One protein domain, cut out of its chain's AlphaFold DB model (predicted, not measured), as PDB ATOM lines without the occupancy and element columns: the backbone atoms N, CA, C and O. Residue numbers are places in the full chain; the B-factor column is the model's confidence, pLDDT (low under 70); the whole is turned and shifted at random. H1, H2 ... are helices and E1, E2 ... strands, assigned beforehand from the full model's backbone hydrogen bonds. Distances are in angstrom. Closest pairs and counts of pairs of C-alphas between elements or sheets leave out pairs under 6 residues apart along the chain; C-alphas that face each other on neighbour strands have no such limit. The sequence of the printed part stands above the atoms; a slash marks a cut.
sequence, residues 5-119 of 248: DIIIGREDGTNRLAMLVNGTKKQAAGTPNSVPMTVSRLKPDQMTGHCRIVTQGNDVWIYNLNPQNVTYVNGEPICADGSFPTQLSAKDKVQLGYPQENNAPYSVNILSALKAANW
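What this domain is: This is residues 5 to 119 of the 248 residues of the protein "FHA domain-containing protein" of Porphyromonadaceae bacterium (UniProt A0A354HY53). What does the model look like? A strongly twisted antiparallel sheet of six strands has the short helix H1 over one face, and a small three-stranded sheet sits by the start of E4 and the end of E5, with its strand E6 next to them. What is it made of? The 115 printed residues hold nine named strands, E1 to E9, followed by one named helix, H1; the sheet orders are E3 E2 E1 E4 E5 E7 and E6 E8 E9, both antiparallel. The class is mostly strand, though under half of the residues are in named elements. How large is it? It is compact and rounded, with a radius of gyration of the C-alphas of 12.8 A and spans of 38 by 29 by 24 A.

How they stand to each other: How does the large sheet start? E1, residues 5 to 10, E2, residues 17 to 21, and E3, residues 25 to 29, form a meander, each strand the antiparallel neighbour of the one before; N 7 and O 20 are 2.9 A apart, N 19 and O 27 2.8 A. E4, residues 51 to 56, is the antiparallel neighbour of E1, with N 6 and O 53 at 2.9 A, and closes a Greek key, a meander whose first strand pairs with the fourth. How does it go on? E4 and E5, residues 59 to 64, form a hairpin, with N 54 and O 61 at 2.9 A. E7, residues 86 to 88, is an edge strand beside E5, with N 88 and O 60 at 2.8 A. What forms the small sheet? E8, residues 94 to 96, is its inner strand, between E6, residues 71 to 73, with N 72 and O 95 at 2.8 A, and E9, residues 106 to 108, with N 96 and O 106 at 2.8 A. The closest C-alphas of E5 and E6, those of Asn 64 and Thr 71, are 5.9 A apart. Where is the helix? H1, residues 110 to 116, is on the large sheet and not on the small one; its closest C-alpha pair with E2 is Met 19 and Ala 113, 7.7 A. Every O i to N i+4 pair in H1 is within hydrogen-bond range.

Where its parts are: Where does the first strand run? E1 goes from C-alpha 5 at (-27.463, -33.765, 24.987) to C-alpha 10 at (-43.180, -34.681, 31.058), 16.9 A. How long are the others? E2 measures 13.1 A, E3 12.8 A, E4 16.6 A and E5 16.9 A. Where does the last element end? H1, 9.7 A long, ends at C-alpha 116, (-29.346, -26.892, 34.696).

The domain as a whole: Which links are long? Those from E3 to E4, residues 30 to 50, and from E6 to E7, residues 74 to 85; the printed part has no cut. What lies farthest apart? The C-alphas of Gly 57 and Glu 101 do, at 39.3 A. Where is confidence low? The mean pLDDT of the printed part is 85.3, and residue 25 and residues 100 to 104 are under 70.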
ATOM      1  N   ASP A   5     -26.258 -33.106  25.463       90.12
ATOM      2  CA  ASP A   5     -27.463 -33.765  24.987       90.12
ATOM      3  C   ASP A   5     -28.530 -33.725  26.080       90.12
ATOM      4  O   ASP A   5     -28.347 -34.250  27.182       90.12
ATOM      5  N   ILE A   6     -29.639 -33.059  25.792       91.31
ATOM      6  CA  ILE A   6     -30.703 -32.800  26.749       91.31
ATOM      7  C   ILE A   6     -32.017 -33.282  26.153       91.31
ATOM      8  O   ILE A   6     -32.515 -32.722  25.181       91.31
ATOM      9  N   ILE A   7     -32.640 -34.269  26.785       92.50
ATOM     10  CA  ILE A   7     -33.969 -34.742  26.400       92.50
ATOM     11  C   ILE A   7     -34.991 -34.143  27.352       92.50
ATOM     12  O   ILE A   7     -34.876 -34.297  28.566       92.50
ATOM     13  N   ILE A   8     -36.003 -33.478  26.806       92.44
ATOM     14  CA  ILE A   8     -37.061 -32.826  27.573       92.44
ATOM     15  C   ILE A   8     -38.365 -33.590  27.377       92.44
ATOM     16  O   ILE A   8     -38.730 -33.979  26.266       92.44
ATOM     17  N   GLY A   9     -39.101 -33.785  28.463       91.69
ATOM     18  CA  GLY A   9     -40.442 -34.348  28.430       91.69
ATOM     19  C   GLY A   9     -41.186 -34.107  29.733       91.69
ATOM     20  O   GLY A   9     -40.716 -33.424  30.637       91.69
ATOM     21  N   ARG A  10     -42.375 -34.682  29.836       91.94
ATOM     22  CA  ARG A  10     -43.180 -34.681  31.058       91.94
ATOM     23  C   ARG A  10     -42.769 -35.839  31.971       91.94
ATOM     24  O   ARG A  10     -42.583 -36.957  31.491       91.94
ATOM     25  N   GLU A  11     -42.642 -35.596  33.272       90.62
ATOM     26  CA  GLU A  11     -42.381 -36.648  34.262       90.62
ATOM     27  C   GLU A  11     -43.596 -37.573  34.422       90.62
ATOM     28  O   GLU A  11     -44.747 -37.124  34.389       90.62
ATOM     29  N   ASP A  12     -43.338 -38.866  34.618       84.69
ATOM     30  CA  ASP A  12     -44.390 -39.840  34.883       84.69
ATOM     31  C   ASP A  12     -44.972 -39.669  36.297       84.69
ATOM     32  O   ASP A  12     -44.256 -39.367  37.253       84.69
ATOM     33  N   GLY A  13     -46.290 -39.820  36.432       83.19
ATOM     34  CA  GLY A  13     -47.017 -39.679  37.701       83.19
ATOM     35  C   GLY A  13     -47.279 -38.240  38.170       83.19
ATOM     36  O   GLY A  13     -48.401 -37.935  38.560       83.19
ATOM     37  N   THR A  14     -46.293 -37.338  38.116       85.69
ATOM     38  CA  THR A  14     -46.424 -35.976  38.688       85.69
ATOM     39  C   THR A  14     -46.756 -34.887  37.668       85.69
ATOM     40  O   THR A  14     -47.092 -33.776  38.072       85.69
ATOM     41  N   ASN A  15     -46.645 -35.161  36.363       87.19
ATOM     42  CA  ASN A  15     -46.939 -34.203  35.288       87.19
ATOM     43  C   ASN A  15     -46.188 -32.860  35.397       87.19
ATOM     44  O   ASN A  15     -46.732 -31.810  35.052       87.19
ATOM     45  N   ARG A  16     -44.947 -32.864  35.890       89.44
ATOM     46  CA  ARG A  16     -44.047 -31.696  35.833       89.44
ATOM     47  C   ARG A  16     -43.036 -31.835  34.696       89.44
ATOM     48  O   ARG A  16     -42.921 -32.908  34.100       89.44
ATOM     49  N   LEU A  17     -42.311 -30.765  34.375       88.88
ATOM     50  CA  LEU A  17     -41.289 -30.816  33.332       88.88
ATOM     51  C   LEU A  17     -40.117 -31.646  33.852       88.88
ATOM     52  O   LEU A  17     -39.677 -31.459  34.982       88.88
ATOM     53  N   ALA A  18     -39.615 -32.560  33.040       90.00
ATOM     54  CA  ALA A  18     -38.445 -33.355  33.349       90.00
ATOM     55  C   ALA A  18     -37.451 -33.277  32.201       90.00
ATOM     56  O   ALA A  18     -37.807 -33.205  31.024       90.00
ATOM     57  N   MET A  19     -36.186 -33.317  32.574       90.62
ATOM     58  CA  MET A  19     -35.074 -33.287  31.655       90.62
ATOM     59  C   MET A  19     -34.119 -34.422  31.978       90.62
ATOM     60  O   MET A  19     -33.858 -34.693  33.150       90.62
ATOM     61  N   LEU A  20     -33.587 -35.058  30.945       90.12
ATOM     62  CA  LEU A  20     -32.487 -36.005  31.034       90.12
ATOM     63  C   LEU A  20     -31.268 -35.377  30.371       90.12
ATOM     64  O   LEU A  20     -31.277 -35.141  29.168       90.12
ATOM     65  N   VAL A  21     -30.237 -35.099  31.161       87.94
ATOM     66  CA  VAL A  21     -28.979 -34.519  30.682       87.94
ATOM     67  C   VAL A  21     -27.948 -35.633  30.522       87.94
ATOM     68  O   VAL A  21     -27.726 -36.401  31.463       87.94
ATOM     69  N   ASN A  22     -27.344 -35.721  29.335       86.38
ATOM     70  CA  ASN A  22     -26.318 -36.693  28.944       86.38
ATOM     71  C   ASN A  22     -26.673 -38.139  29.348       86.38
ATOM     72  O   ASN A  22     -25.837 -38.894  29.843       86.38
ATOM     73  N   GLY A  23     -27.955 -38.502  29.223       78.94
ATOM     74  CA  GLY A  23     -28.470 -39.841  29.534       78.94
ATOM     75  C   GLY A  23     -28.471 -40.243  31.015       78.94
ATOM     76  O   GLY A  23     -28.935 -41.329  31.342       78.94
ATOM     77  N   THR A  24     -27.987 -39.397  31.928       73.44
ATOM     78  CA  THR A  24     -27.704 -39.792  33.323       73.44
ATOM     79  C   THR A  24     -28.420 -38.930  34.351       73.44
ATOM     80  O   THR A  24     -29.004 -39.451  35.303       73.44
ATOM     81  N   LYS A  25     -28.418 -37.604  34.189       69.88
ATOM     82  CA  LYS A  25     -28.965 -36.697  35.204       69.88
ATOM     83  C   LYS A  25     -30.420 -36.361  34.891       69.88
ATOM     84  O   LYS A  25     -30.700 -35.584  33.979       69.88
ATOM     85  N   LYS A  26     -31.346 -36.923  35.675       75.44
ATOM     86  CA  LYS A  26     -32.749 -36.490  35.692       75.44
ATOM     87  C   LYS A  26     -32.905 -35.233  36.529       75.44
ATOM     88  O   LYS A  26     -32.554 -35.220  37.705       75.44
ATOM     89  N   GLN A  27     -33.502 -34.206  35.945       78.88
ATOM     90  CA  GLN A  27     -33.860 -32.994  36.657       78.88
ATOM     91  C   GLN A  27     -35.314 -32.648  36.382       78.88
ATOM     92  O   GLN A  27     -35.729 -32.554  35.231       78.88
ATOM     93  N   ALA A  28     -36.087 -32.472  37.447       80.50
ATOM     94  CA  ALA A  28     -37.451 -31.992  37.347       80.50
ATOM     95  C   ALA A  28     -37.499 -30.474  37.543       80.50
ATOM     96  O   ALA A  28     -36.777 -29.922  38.375       80.50
ATOM     97  N   ALA A  29     -38.372 -29.812  36.793       78.00
ATOM     98  CA  ALA A  29     -38.622 -28.385  36.857       78.00
ATOM     99  C   ALA A  29     -40.134 -28.117  36.929       78.00
ATOM    100  O   ALA A  29     -40.931 -28.734  36.222       78.00
ATOM    101  N   GLY A  30     -40.517 -27.166  37.780       75.88
ATOM    102  CA  GLY A  30     -41.909 -26.761  37.971       75.88
ATOM    103  C   GLY A  30     -42.660 -27.561  39.036       75.88
ATOM    104  O   GLY A  30     -42.152 -28.515  39.631       75.88
ATOM    105  N   THR A  31     -43.887 -27.123  39.304       83.00
ATOM    106  CA  THR A  31     -44.794 -27.759  40.261       83.00
ATOM    107  C   THR A  31     -45.431 -29.015  39.659       83.00
ATOM    108  O   THR A  31     -45.538 -29.125  38.432       83.00
ATOM    109  N   PRO A  32     -45.871 -29.981  40.482       85.94
ATOM    110  CA  PRO A  32     -46.705 -31.080  40.005       85.94
ATOM    111  C   PRO A  32     -47.920 -30.562  39.222       85.94
ATOM    112  O   PRO A  32     -48.497 -29.536  39.579       85.94
ATOM    113  N   ASN A  33     -48.302 -31.271  38.160       86.19
ATOM    114  CA  ASN A  33     -49.397 -30.939  37.241       86.19
ATOM    115  C   ASN A  33     -49.250 -29.616  36.469       86.19
ATOM    116  O   ASN A  33     -50.229 -29.119  35.920       86.19
ATOM    117  N   SER A  34     -48.036 -29.065  36.376       85.75
ATOM    118  CA  SER A  34     -47.763 -27.857  35.581       85.75
ATOM    119  C   SER A  34     -47.664 -28.107  34.074       85.75
ATOM    120  O   SER A  34     -47.821 -27.168  33.296       85.75
ATOM    121  N   VAL A  35     -47.408 -29.348  33.646       87.94
ATOM    122  CA  VAL A  35     -47.187 -29.693  32.237       87.94
ATOM    123  C   VAL A  35     -48.390 -30.459  31.681       87.94
ATOM    124  O   VAL A  35     -48.755 -31.503  32.232       87.94
ATOM    125  N   PRO A  36     -48.995 -29.996  30.572       88.12
ATOM    126  CA  PRO A  36     -50.165 -30.641  29.995       88.12
ATOM    127  C   PRO A  36     -49.834 -32.011  29.391       88.12
ATOM    128  O   PRO A  36     -48.701 -32.316  29.015       88.12
ATOM    129  N   MET A  37     -50.868 -32.841  29.234       87.50
ATOM    130  CA  MET A  37     -50.759 -34.183  28.641       87.50
ATOM    131  C   MET A  37     -50.346 -34.173  27.164       87.50
ATOM    132  O   MET A  37     -49.907 -35.203  26.655       87.50
ATOM    133  N   THR A  38     -50.457 -33.014  26.509       87.88
ATOM    134  CA  THR A  38     -50.009 -32.759  25.133       87.88
ATOM    135  C   THR A  38     -48.481 -32.803  24.999       87.88
ATOM    136  O   THR A  38     -47.956 -32.984  23.902       87.88
ATOM    137  N   VAL A  39     -47.747 -32.696  26.115       89.75
ATOM    138  CA  VAL A  39     -46.299 -32.905  26.167       89.75
ATOM    139  C   VAL A  39     -46.000 -34.385  26.422       89.75
ATOM    140  O   VAL A  39     -46.498 -35.008  27.371       89.75
ATOM    141  N   SER A  40     -45.146 -34.945  25.565       91.94
ATOM    142  CA  SER A  40     -44.749 -36.354  25.604       91.94
ATOM    143  C   SER A  40     -44.009 -36.668  26.900       91.94
ATOM    144  O   SER A  40     -43.226 -35.857  27.398       91.94
ATOM    145  N   ARG A  41     -44.228 -37.870  27.437       91.88
ATOM    146  CA  ARG A  41     -43.523 -38.335  28.635       91.88
ATOM    147  C   ARG A  41     -42.036 -38.523  28.353       91.88
ATOM    148  O   ARG A  41     -41.675 -39.023  27.291       91.88
ATOM    149  N   LEU A  42     -41.202 -38.172  29.325       91.56
ATOM    150  CA  LEU A  42     -39.785 -38.507  29.320       91.56
ATOM    151  C   LEU A  42     -39.621 -39.999  29.633       91.56
ATOM    152  O   LEU A  42     -40.052 -40.462  30.690       91.56
ATOM    153  N   LYS A  43     -38.977 -40.740  28.731       90.75
ATOM    154  CA  LYS A  43     -38.667 -42.167  28.867       90.75
ATOM    155  C   LYS A  43     -37.147 -42.360  28.790       90.75
ATOM    156  O   LYS A  43     -36.603 -42.522  27.698       90.75
ATOM    157  N   PRO A  44     -36.452 -42.325  29.937       86.94
ATOM    158  CA  PRO A  44     -34.991 -42.366  29.985       86.94
ATOM    159  C   PRO A  44     -34.410 -43.660  29.434       86.94
ATOM    160  O   PRO A  44     -33.447 -43.606  28.683       86.94
ATOM    161  N   ASP A  45     -35.038 -44.797  29.739       87.25
ATOM    162  CA  ASP A  45     -34.570 -46.120  29.299       87.25
ATOM    163  C   ASP A  45     -34.573 -46.252  27.769       87.25
ATOM    164  O   ASP A  45     -33.829 -47.036  27.194       87.25
ATOM    165  N   GLN A  46     -35.417 -45.459  27.106       87.88
ATOM    166  CA  GLN A  46     -35.554 -45.404  25.655       87.88
ATOM    167  C   GLN A  46     -34.852 -44.184  25.042       87.88
ATOM    168  O   GLN A  46     -34.983 -43.969  23.840       87.88
ATOM    169  N   MET A  47     -34.161 -43.361  25.847       87.19
ATOM    170  CA  MET A  47     -33.566 -42.084  25.426       87.19
ATOM    171  C   MET A  47     -34.532 -41.256  24.562       87.19
ATOM    172  O   MET A  47     -34.164 -40.712  23.523       87.19
ATOM    173  N   THR A  48     -35.800 -41.186  24.981       89.75
ATOM    174  CA  THR A  48     -36.850 -40.477  24.242       89.75
ATOM    175  C   THR A  48     -37.713 -39.614  25.154       89.75
ATOM    176  O   THR A  48     -37.754 -39.779  26.375       89.75
ATOM    177  N   GLY A  49     -38.395 -38.648  24.555       91.06
ATOM    178  CA  GLY A  49     -39.164 -37.629  25.247       91.06
ATOM    179  C   GLY A  49     -40.073 -36.885  24.283       91.06
ATOM    180  O   GLY A  49     -40.641 -37.463  23.358       91.06
ATOM    181  N   HIS A  50     -40.234 -35.588  24.512       92.38
ATOM    182  CA  HIS A  50     -40.953 -34.714  23.596       92.38
ATOM    183  C   HIS A  50     -40.003 -34.087  22.576       92.38
ATOM    184  O   HIS A  50     -40.218 -34.225  21.375       92.38
ATOM    185  N   CYS A  51     -38.913 -33.487  23.051       93.25
ATOM    186  CA  CYS A  51     -37.871 -32.922  22.204       93.25
ATOM    187  C   CYS A  51     -36.478 -33.216  22.767       93.25
ATOM    188  O   CYS A  51     -36.319 -33.558  23.944       93.25
ATOM    189  N   ARG A  52     -35.468 -33.090  21.908       93.31
ATOM    190  CA  ARG A  52     -34.049 -33.224  22.238       93.31
ATOM    191  C   ARG A  52     -33.330 -31.946  21.861       93.31
ATOM    192  O   ARG A  52     -33.574 -31.407  20.789       93.31
ATOM    193  N   ILE A  53     -32.441 -31.488  22.723       92.56
ATOM    194  CA  ILE A  53     -31.579 -30.341  22.485       92.56
ATOM    195  C   ILE A  53     -30.148 -30.846  22.462       92.56
ATOM    196  O   ILE A  53     -29.711 -31.507  23.402       92.56
ATOM    197  N   VAL A  54     -29.430 -30.524  21.394       91.62
ATOM    198  CA  VAL A  54     -28.021 -30.869  21.225       91.62
ATOM    199  C   VAL A  54     -27.231 -29.585  21.056       91.62
ATOM    200  O   VAL A  54     -27.631 -28.701  20.302       91.62
ATOM    201  N   THR A  55     -26.108 -29.478  21.751       89.38
ATOM    202  CA  THR A  55     -25.182 -28.354  21.583       89.38
ATOM    203  C   THR A  55     -23.943 -28.796  20.815       89.38
ATOM    204  O   THR A  55     -23.417 -29.888  21.039       89.38
ATOM    205  N   GLN A  56     -23.496 -27.949  19.889       87.38
ATOM    206  CA  GLN A  56     -22.256 -28.109  19.135       87.38
ATOM    207  C   GLN A  56     -21.497 -26.783  19.184       87.38
ATOM    208  O   GLN A  56     -21.837 -25.827  18.490       87.38
ATOM    209  N   GLY A  57     -20.493 -26.696  20.056       84.00
ATOM    210  CA  GLY A  57     -19.834 -25.420  20.337       84.00
ATOM    211  C   GLY A  57     -20.819 -24.407  20.928       84.00
ATOM    212  O   GLY A  57     -21.393 -24.655  21.988       84.00
ATOM    213  N   ASN A  58     -21.019 -23.284  20.230       84.56
ATOM    214  CA  ASN A  58     -21.996 -22.253  20.597       84.56
ATOM    215  C   ASN A  58     -23.381 -22.456  19.967       84.56
ATOM    216  O   ASN A  58     -24.320 -21.760  20.355       84.56
ATOM    217  N   ASP A  59     -23.518 -23.396  19.033       88.00
ATOM    218  CA  ASP A  59     -24.782 -23.649  18.358       88.00
ATOM    219  C   ASP A  59     -25.652 -24.601  19.171       88.00
ATOM    220  O   ASP A  59     -25.203 -25.641  19.661       88.00
ATOM    221  N   VAL A  60     -26.928 -24.243  19.293       89.88
ATOM    222  CA  VAL A  60     -27.939 -25.025  20.001       89.88
ATOM    223  C   VAL A  60     -28.957 -25.504  18.978       89.88
ATOM    224  O   VAL A  60     -29.545 -24.702  18.263       89.88
ATOM    225  N   TRP A  61     -29.186 -26.808  18.920       92.12
ATOM    226  CA  TRP A  61     -30.081 -27.448  17.962       92.12
ATOM    227  C   TRP A  61     -31.210 -28.149  18.695       92.12
ATOM    228  O   TRP A  61     -30.965 -28.818  19.698       92.12
ATOM    229  N   ILE A  62     -32.437 -28.031  18.191       93.81
ATOM    230  CA  ILE A  62     -33.606 -28.729  18.727       93.81
ATOM    231  C   ILE A  62     -34.167 -29.724  17.715       93.81
ATOM    232  O   ILE A  62     -34.302 -29.426  16.530       93.81
ATOM    233  N   TYR A  63     -34.523 -30.904  18.210       93.25
ATOM    234  CA  TYR A  63     -35.148 -31.991  17.468       93.25
ATOM    235  C   TYR A  63     -36.483 -32.330  18.118       93.25
ATOM    236  O   TYR A  63     -36.574 -32.436  19.346       93.25
ATOM    237  N   ASN A  64     -37.506 -32.572  17.305       92.88
ATOM    238  CA  ASN A  64     -38.721 -33.206  17.794       92.88
ATOM    239  C   ASN A  64     -38.488 -34.716  17.911       92.88
ATOM    240  O   ASN A  64     -37.925 -35.318  17.003       92.88
ATOM    241  N   LEU A  65     -38.911 -35.335  19.013       91.38
ATOM    242  CA  LEU A  65     -38.745 -36.782  19.215       91.38
ATOM    243  C   LEU A  65     -40.048 -37.573  19.069       91.38
ATOM    244  O   LEU A  65     -40.013 -38.801  19.034       91.38
ATOM    245  N   ASN A  66     -41.199 -36.898  19.018       86.00
ATOM    246  CA  ASN A  66     -42.491 -37.560  18.902       86.00
ATOM    247  C   ASN A  66     -43.340 -36.940  17.779       86.00
ATOM    248  O   ASN A  66     -43.866 -35.844  17.972       86.00
ATOM    249  N   PRO A  67     -43.577 -37.651  16.664       83.25
ATOM    250  CA  PRO A  67     -44.383 -37.143  15.553       83.25
ATOM    251  C   PRO A  67     -45.824 -36.781  15.927       83.25
ATOM    252  O   PRO A  67     -46.435 -35.940  15.279       83.25
ATOM    253  N   GLN A  68     -46.375 -37.405  16.973       83.88
ATOM    254  CA  GLN A  68     -47.749 -37.155  17.417       83.88
ATOM    255  C   GLN A  68     -47.891 -35.863  18.228       83.88
ATOM    256  O   GLN A  68     -48.992 -35.334  18.344       83.88
ATOM    257  N   ASN A  69     -46.793 -35.355  18.796       85.88
ATOM    258  CA  ASN A  69     -46.796 -34.148  19.612       85.88
ATOM    259  C   ASN A  69     -45.733 -33.186  19.079       85.88
ATOM    260  O   ASN A  69     -44.541 -33.406  19.263       85.88
ATOM    261  N   VAL A  70     -46.183 -32.123  18.421       86.06
ATOM    262  CA  VAL A  70     -45.310 -31.183  17.713       86.06
ATOM    263  C   VAL A  70     -44.614 -30.230  18.689       86.06
ATOM    264  O   VAL A  70     -45.224 -29.745  19.647       86.06
ATOM    265  N   THR A  71     -43.344 -29.945  18.407       90.88
ATOM    266  CA  THR A  71     -42.572 -28.858  19.016       90.88
ATOM    267  C   THR A  71     -42.618 -27.638  18.097       90.88
ATOM    268  O   THR A  71     -42.474 -27.764  16.883       90.88
ATOM    269  N   TYR A  72     -42.790 -26.454  18.672       90.50
ATOM    270  CA  TYR A  72     -42.833 -25.186  17.953       90.50
ATOM    271  C   TYR A  72     -41.679 -24.287  18.394       90.50
ATOM    272  O   TYR A  72     -41.344 -24.223  19.581       90.50
ATOM    273  N   VAL A  73     -41.107 -23.559  17.442       91.44
ATOM    274  CA  VAL A  73     -40.109 -22.512  17.667       91.44
ATOM    275  C   VAL A  73     -40.685 -21.220  17.106       91.44
ATOM    276  O   VAL A  73     -41.034 -21.149  15.934       91.44
ATOM    277  N   ASN A  74     -40.862 -20.207  17.957       88.88
ATOM    278  CA  ASN A  74     -41.487 -18.927  17.590       88.88
ATOM    279  C   ASN A  74     -42.889 -19.062  16.952       88.88
ATOM    280  O   ASN A  74     -43.316 -18.200  16.193       88.88
ATOM    281  N   GLY A  75     -43.624 -20.126  17.298       86.69
ATOM    282  CA  GLY A  75     -44.954 -20.426  16.755       86.69
ATOM    283  C   GLY A  75     -44.946 -21.252  15.465       86.69
ATOM    284  O   GLY A  75     -46.007 -21.718  15.055       86.69
ATOM    285  N   GLU A  76     -43.782 -21.500  14.863       89.38
ATOM    286  CA  GLU A  76     -43.648 -22.368  13.692       89.38
ATOM    287  C   GLU A  76     -43.330 -23.809  14.118       89.38
ATOM    288  O   GLU A  76     -42.465 -24.018  14.975       89.38
ATOM    289  N   PRO A  77     -44.028 -24.820  13.573       89.00
ATOM    290  CA  PRO A  77     -43.758 -26.215  13.896       89.00
ATOM    291  C   PRO A  77     -42.421 -26.657  13.295       89.00
ATOM    292  O   PRO A  77     -42.167 -26.450  12.108       89.00
ATOM    293  N   ILE A  78     -41.585 -27.316  14.097       90.88
ATOM    294  CA  ILE A  78     -40.372 -27.964  13.586       90.88
ATOM    295  C   ILE A  78     -40.711 -29.331  12.982       90.88
ATOM    296  O   ILE A  78     -41.817 -29.852  13.151       90.88
ATOM    297  N   CYS A  79     -39.745 -29.934  12.291       87.12
ATOM    298  CA  CYS A  79     -39.933 -31.216  11.625       87.12
ATOM    299  C   CYS A  79     -40.407 -32.305  12.608       87.12
ATOM    300  O   CYS A  79     -39.721 -32.622  13.582       87.12
ATOM    301  N   ALA A  80     -41.598 -32.863  12.367       78.69
ATOM    302  CA  ALA A  80     -42.284 -33.722  13.331       78.69
ATOM    303  C   ALA A  80     -41.574 -35.067  13.569       78.69
ATOM    304  O   ALA A  80     -41.622 -35.591  14.682       78.69
ATOM    305  N   ASP A  81     -40.900 -35.608  12.557       78.25
ATOM    306  CA  ASP A  81     -40.176 -36.883  12.624       78.25
ATOM    307  C   ASP A  81     -38.742 -36.756  13.168       78.25
ATOM    308  O   ASP A  81     -38.048 -37.761  13.316       78.25
ATOM    309  N   GLY A  82     -38.298 -35.533  13.482       77.94
ATOM    310  CA  GLY A  82     -36.961 -35.269  14.005       77.94
ATOM    311  C   GLY A  82     -35.835 -35.435  12.983       77.94
ATOM    312  O   GLY A  82     -34.669 -35.394  13.375       77.94
ATOM    313  N   SER A  83     -36.150 -35.608  11.694       82.69
ATOM    314  CA  SER A  83     -35.151 -35.771  10.628       82.69
ATOM    315  C   SER A  83     -34.306 -34.512  10.415       82.69
ATOM    316  O   SER A  83     -33.105 -34.611  10.159       82.69
ATOM    317  N   PHE A  84     -34.907 -33.331  10.594       85.50
ATOM    318  CA  PHE A  84     -34.237 -32.039  10.458       85.50
ATOM    319  C   PHE A  84     -34.315 -31.233  11.761       85.50
ATOM    320  O   PHE A  84     -35.419 -30.873  12.183       85.50
ATOM    321  N   PRO A  85     -33.171 -30.928  12.402       90.00
ATOM    322  CA  PRO A  85     -33.156 -30.034  13.546       90.00
ATOM    323  C   PRO A  85     -33.360 -28.581  13.137       90.00
ATOM    324  O   PRO A  85     -33.009 -28.162  12.034       90.00
ATOM    325  N   THR A  86     -33.832 -27.790  14.089       91.81
ATOM    326  CA  THR A  86     -33.878 -26.331  13.980       91.81
ATOM    327  C   THR A  86     -32.799 -25.731  14.876       91.81
ATOM    328  O   THR A  86     -32.668 -26.127  16.036       91.81
ATOM    329  N   GLN A  87     -32.006 -24.795  14.350       90.81
ATOM    330  CA  GLN A  87     -31.057 -24.035  15.164       90.81
ATOM    331  C   GLN A  87     -31.835 -23.045  16.027       90.81
ATOM    332  O   GLN A  87     -32.690 -22.321  15.523       90.81
ATOM    333  N   LEU A  88     -31.538 -23.020  17.320       88.25
ATOM    334  CA  LEU A  88     -32.121 -22.084  18.263       88.25
ATOM    335  C   LEU A  88     -31.215 -20.873  18.435       88.25
ATOM    336  O   LEU A  88     -30.020 -20.990  18.711       88.25
ATOM    337  N   SER A  89     -31.826 -19.701  18.358       82.81
ATOM    338  CA  SER A  89     -31.260 -18.453  18.829       82.81
ATOM    339  C   SER A  89     -31.656 -18.186  20.280       82.81
ATOM    340  O   SER A  89     -32.691 -18.616  20.785       82.81
ATOM    341  N   ALA A  90     -30.846 -17.369  20.938       72.19
ATOM    342  CA  ALA A  90     -31.048 -16.831  22.277       72.19
ATOM    343  C   ALA A  90     -32.465 -16.325  22.609       72.19
ATOM    344  O   ALA A  90     -32.890 -16.349  23.764       72.19
ATOM    345  N   LYS A  91     -33.144 -15.765  21.606       79.25
ATOM    346  CA  LYS A  91     -34.437 -15.085  21.748       79.25
ATOM    347  C   LYS A  91     -35.614 -15.981  21.390       79.25
ATOM    348  O   LYS A  91     -36.757 -15.556  21.554       79.25
ATOM    349  N   ASP A  92     -35.338 -17.189  20.911       87.81
ATOM    350  CA  ASP A  92     -36.373 -18.063  20.404       87.81
ATOM    351  C   ASP A  92     -37.230 -18.611  21.536       87.81
ATOM    352  O   ASP A  92     -36.755 -19.039  22.594       87.81
ATOM    353  N   LYS A  93     -38.536 -18.609  21.293       87.88
ATOM    354  CA  LYS A  93     -39.519 -19.169  22.204       87.88
ATOM    355  C   LYS A  93     -39.836 -20.593  21.776       87.88
ATOM    356  O   LYS A  93     -40.470 -20.804  20.745       87.88
ATOM    357  N   VAL A  94     -39.441 -21.557  22.602       90.81
ATOM    358  CA  VAL A  94     -39.771 -22.969  22.390       90.81
ATOM    359  C   VAL A  94     -41.073 -23.318  23.097       90.81
ATOM    360  O   VAL A  94     -41.297 -22.973  24.263       90.81
ATOM    361  N   GLN A  95     -41.934 -24.016  22.373       91.88
ATOM    362  CA  GLN A  95     -43.289 -24.368  22.762       91.88
ATOM    363  C   GLN A  95     -43.529 -25.852  22.496       91.88
ATOM    364  O   GLN A  95     -43.207 -26.354  21.425       91.88
ATOM    365  N   LEU A  96     -44.072 -26.562  23.481       90.50
ATOM    366  CA  LEU A  96     -44.245 -28.009  23.438       90.50
ATOM    367  C   LEU A  96     -45.727 -28.385  23.415       90.50
ATOM    368  O   LEU A  96     -46.519 -27.881  24.219       90.50
ATOM    369  N   GLY A  97     -46.070 -29.330  22.542       86.69
ATOM    370  CA  GLY A  97     -47.422 -29.853  22.389       86.69
ATOM    371  C   GLY A  97     -48.350 -28.909  21.626       86.69
ATOM    372  O   GLY A  97     -48.010 -27.777  21.289       86.69
ATOM    373  N   TYR A  98     -49.553 -29.395  21.334       82.56
ATOM    374  CA  TYR A  98     -50.581 -28.607  20.659       82.56
ATOM    375  C   TYR A  98     -51.282 -27.634  21.627       82.56
ATOM    376  O   TYR A  98     -51.357 -27.916  22.831       82.56
ATOM    377  N   PRO A  99     -51.810 -26.502  21.114       73.31
ATOM    378  CA  PRO A  99     -52.690 -25.629  21.882       73.31
ATOM    379  C   PRO A  99     -53.904 -26.431  22.364       73.31
ATOM    380  O   PRO A  99     -54.502 -27.177  21.589       73.31
ATOM    381  N   GLN A 100     -54.268 -26.299  23.638       68.31
ATOM    382  CA  GLN A 100     -55.562 -26.801  24.114       68.31
ATOM    383  C   GLN A 100     -56.651 -25.785  23.752       68.31
ATOM    384  O   GLN A 100     -56.330 -24.624  23.517       68.31
ATOM    385  N   GLU A 101     -57.923 -26.198  23.726       58.69
ATOM    386  CA  GLU A 101     -59.065 -25.434  23.175       58.69
ATOM    387  C   GLU A 101     -59.193 -23.971  23.648       58.69
ATOM    388  O   GLU A 101     -59.844 -23.189  22.971       58.69
ATOM    389  N   ASN A 102     -58.531 -23.568  24.741       59.62
ATOM    390  CA  ASN A 102     -58.440 -22.175  25.198       59.62
ATOM    391  C   ASN A 102     -57.046 -21.775  25.731       59.62
ATOM    392  O   ASN A 102     -56.934 -20.822  26.498       59.62
ATOM    393  N   ASN A 103     -55.980 -22.510  25.390       66.12
ATOM    394  CA  ASN A 103     -54.657 -22.303  25.980       66.12
ATOM    395  C   ASN A 103     -53.525 -22.368  24.951       66.12
ATOM    396  O   ASN A 103     -53.528 -23.192  24.037       66.12
ATOM    397  N   ALA A 104     -52.513 -21.523  25.144       67.50
ATOM    398  CA  ALA A 104     -51.304 -21.553  24.334       67.50
ATOM    399  C   ALA A 104     -50.500 -22.854  24.571       67.50
ATOM    400  O   ALA A 104     -50.562 -23.422  25.666       67.50
ATOM    401  N   PRO A 105     -49.701 -23.301  23.584       77.00
ATOM    402  CA  PRO A 105     -48.719 -24.365  23.773       77.00
ATOM    403  C   PRO A 105     -47.815 -24.113  24.986       77.00
ATOM    404  O   PRO A 105     -47.471 -22.960  25.284       77.00
ATOM    405  N   TYR A 106     -47.381 -25.182  25.659       85.62
ATOM    406  CA  TYR A 106     -46.578 -25.072  26.876       85.62
ATOM    407  C   TYR A 106     -45.195 -24.486  26.563       85.62
ATOM    408  O   TYR A 106     -44.396 -25.102  25.860       85.62
ATOM    409  N   SER A 107     -44.899 -23.289  27.073       86.88
ATOM    410  CA  SER A 107     -43.628 -22.608  26.803       86.88
ATOM    411  C   SER A 107     -42.516 -23.140  27.704       86.88
ATOM    412  O   SER A 107     -42.662 -23.171  28.924       86.88
ATOM    413  N   VAL A 108     -41.372 -23.484  27.112       86.00
ATOM    414  CA  VAL A 108     -40.182 -23.937  27.843       86.00
ATOM    415  C   VAL A 108     -39.083 -22.886  27.773       86.00
ATOM    416  O   VAL A 108     -38.792 -22.338  26.712       86.00
ATOM    417  N   ASN A 109     -38.444 -22.622  28.913       84.25
ATOM    418  CA  ASN A 109     -37.273 -21.757  28.978       84.25
ATOM    419  C   ASN A 109     -35.995 -22.580  28.743       84.25
ATOM    420  O   ASN A 109     -35.471 -23.212  29.662       84.25
ATOM    421  N   ILE A 110     -35.477 -22.539  27.517       83.25
ATOM    422  CA  ILE A 110     -34.282 -23.290  27.109       83.25
ATOM    423  C   ILE A 110     -33.023 -22.834  27.857       83.25
ATOM    424  O   ILE A 110     -32.183 -23.661  28.198       83.25
ATOM    425  N   LEU A 111     -32.909 -21.551  28.212       80.75
ATOM    426  CA  LEU A 111     -31.767 -21.054  28.992       80.75
ATOM    427  C   LEU A 111     -31.699 -21.724  30.367       80.75
ATOM    428  O   LEU A 111     -30.617 -22.073  30.837       80.75
ATOM    429  N   SER A 112     -32.853 -21.947  31.001       79.62
ATOM    430  CA  SER A 112     -32.910 -22.671  32.273       79.62
ATOM    431  C   SER A 112     -32.474 -24.130  32.119       79.62
ATOM    432  O   SER A 112     -31.770 -24.646  32.986       79.62
ATOM    433  N   ALA A 113     -32.811 -24.750  30.984       79.69
ATOM    434  CA  ALA A 113     -32.410 -26.107  30.651       79.69
ATOM    435  C   ALA A 113     -30.890 -26.219  30.439       79.69
ATOM    436  O   ALA A 113     -30.244 -27.078  31.036       79.69
ATOM    437  N   LEU A 114     -30.300 -25.307  29.666       83.19
ATOM    438  CA  LEU A 114     -28.852 -25.251  29.437       83.19
ATOM    439  C   LEU A 114     -28.079 -24.984  30.736       83.19
ATOM    440  O   LEU A 114     -27.067 -25.630  31.007       83.19
ATOM    441  N   LYS A 115     -28.589 -24.084  31.587       81.44
ATOM    442  CA  LYS A 115     -27.989 -23.779  32.893       81.44
ATOM    443  C   LYS A 115     -28.034 -24.976  33.844       81.44
ATOM    444  O   LYS A 115     -27.045 -25.275  34.502       81.44
ATOM    445  N   ALA A 116     -29.167 -25.670  33.910       77.75
ATOM    446  CA  ALA A 116     -29.346 -26.892  34.696       77.75
ATOM    447  C   ALA A 116     -28.381 -28.019  34.272       77.75
ATOM    448  O   ALA A 116     -27.928 -28.830  35.093       77.75
ATOM    449  N   ALA A 117     -28.046 -28.023  32.984       77.44
ATOM    450  CA  ALA A 117     -27.138 -28.957  32.355       77.44
ATOM    451  C   ALA A 117     -25.653 -28.546  32.440       77.44
ATOM    452  O   ALA A 117     -24.808 -29.262  31.920       77.44
ATOM    453  N   ASN A 118     -25.328 -27.436  33.125       79.50
ATOM    454  CA  ASN A 118     -23.973 -26.878  33.236       79.50
ATOM    455  C   ASN A 118     -23.301 -26.600  31.881       79.50
ATOM    456  O   ASN A 118     -22.079 -26.684  31.767       79.50
ATOM    457  N   TRP A 119     -24.083 -26.244  30.860       82.75
ATOM    458  CA  TRP A 119     -23.519 -25.841  29.578       82.75
ATOM    459  C   TRP A 119     -22.708 -24.549  29.721       82.75
ATOM    460  O   TRP A 119     -23.144 -23.600  30.386       82.75
TER     461      TRP A 119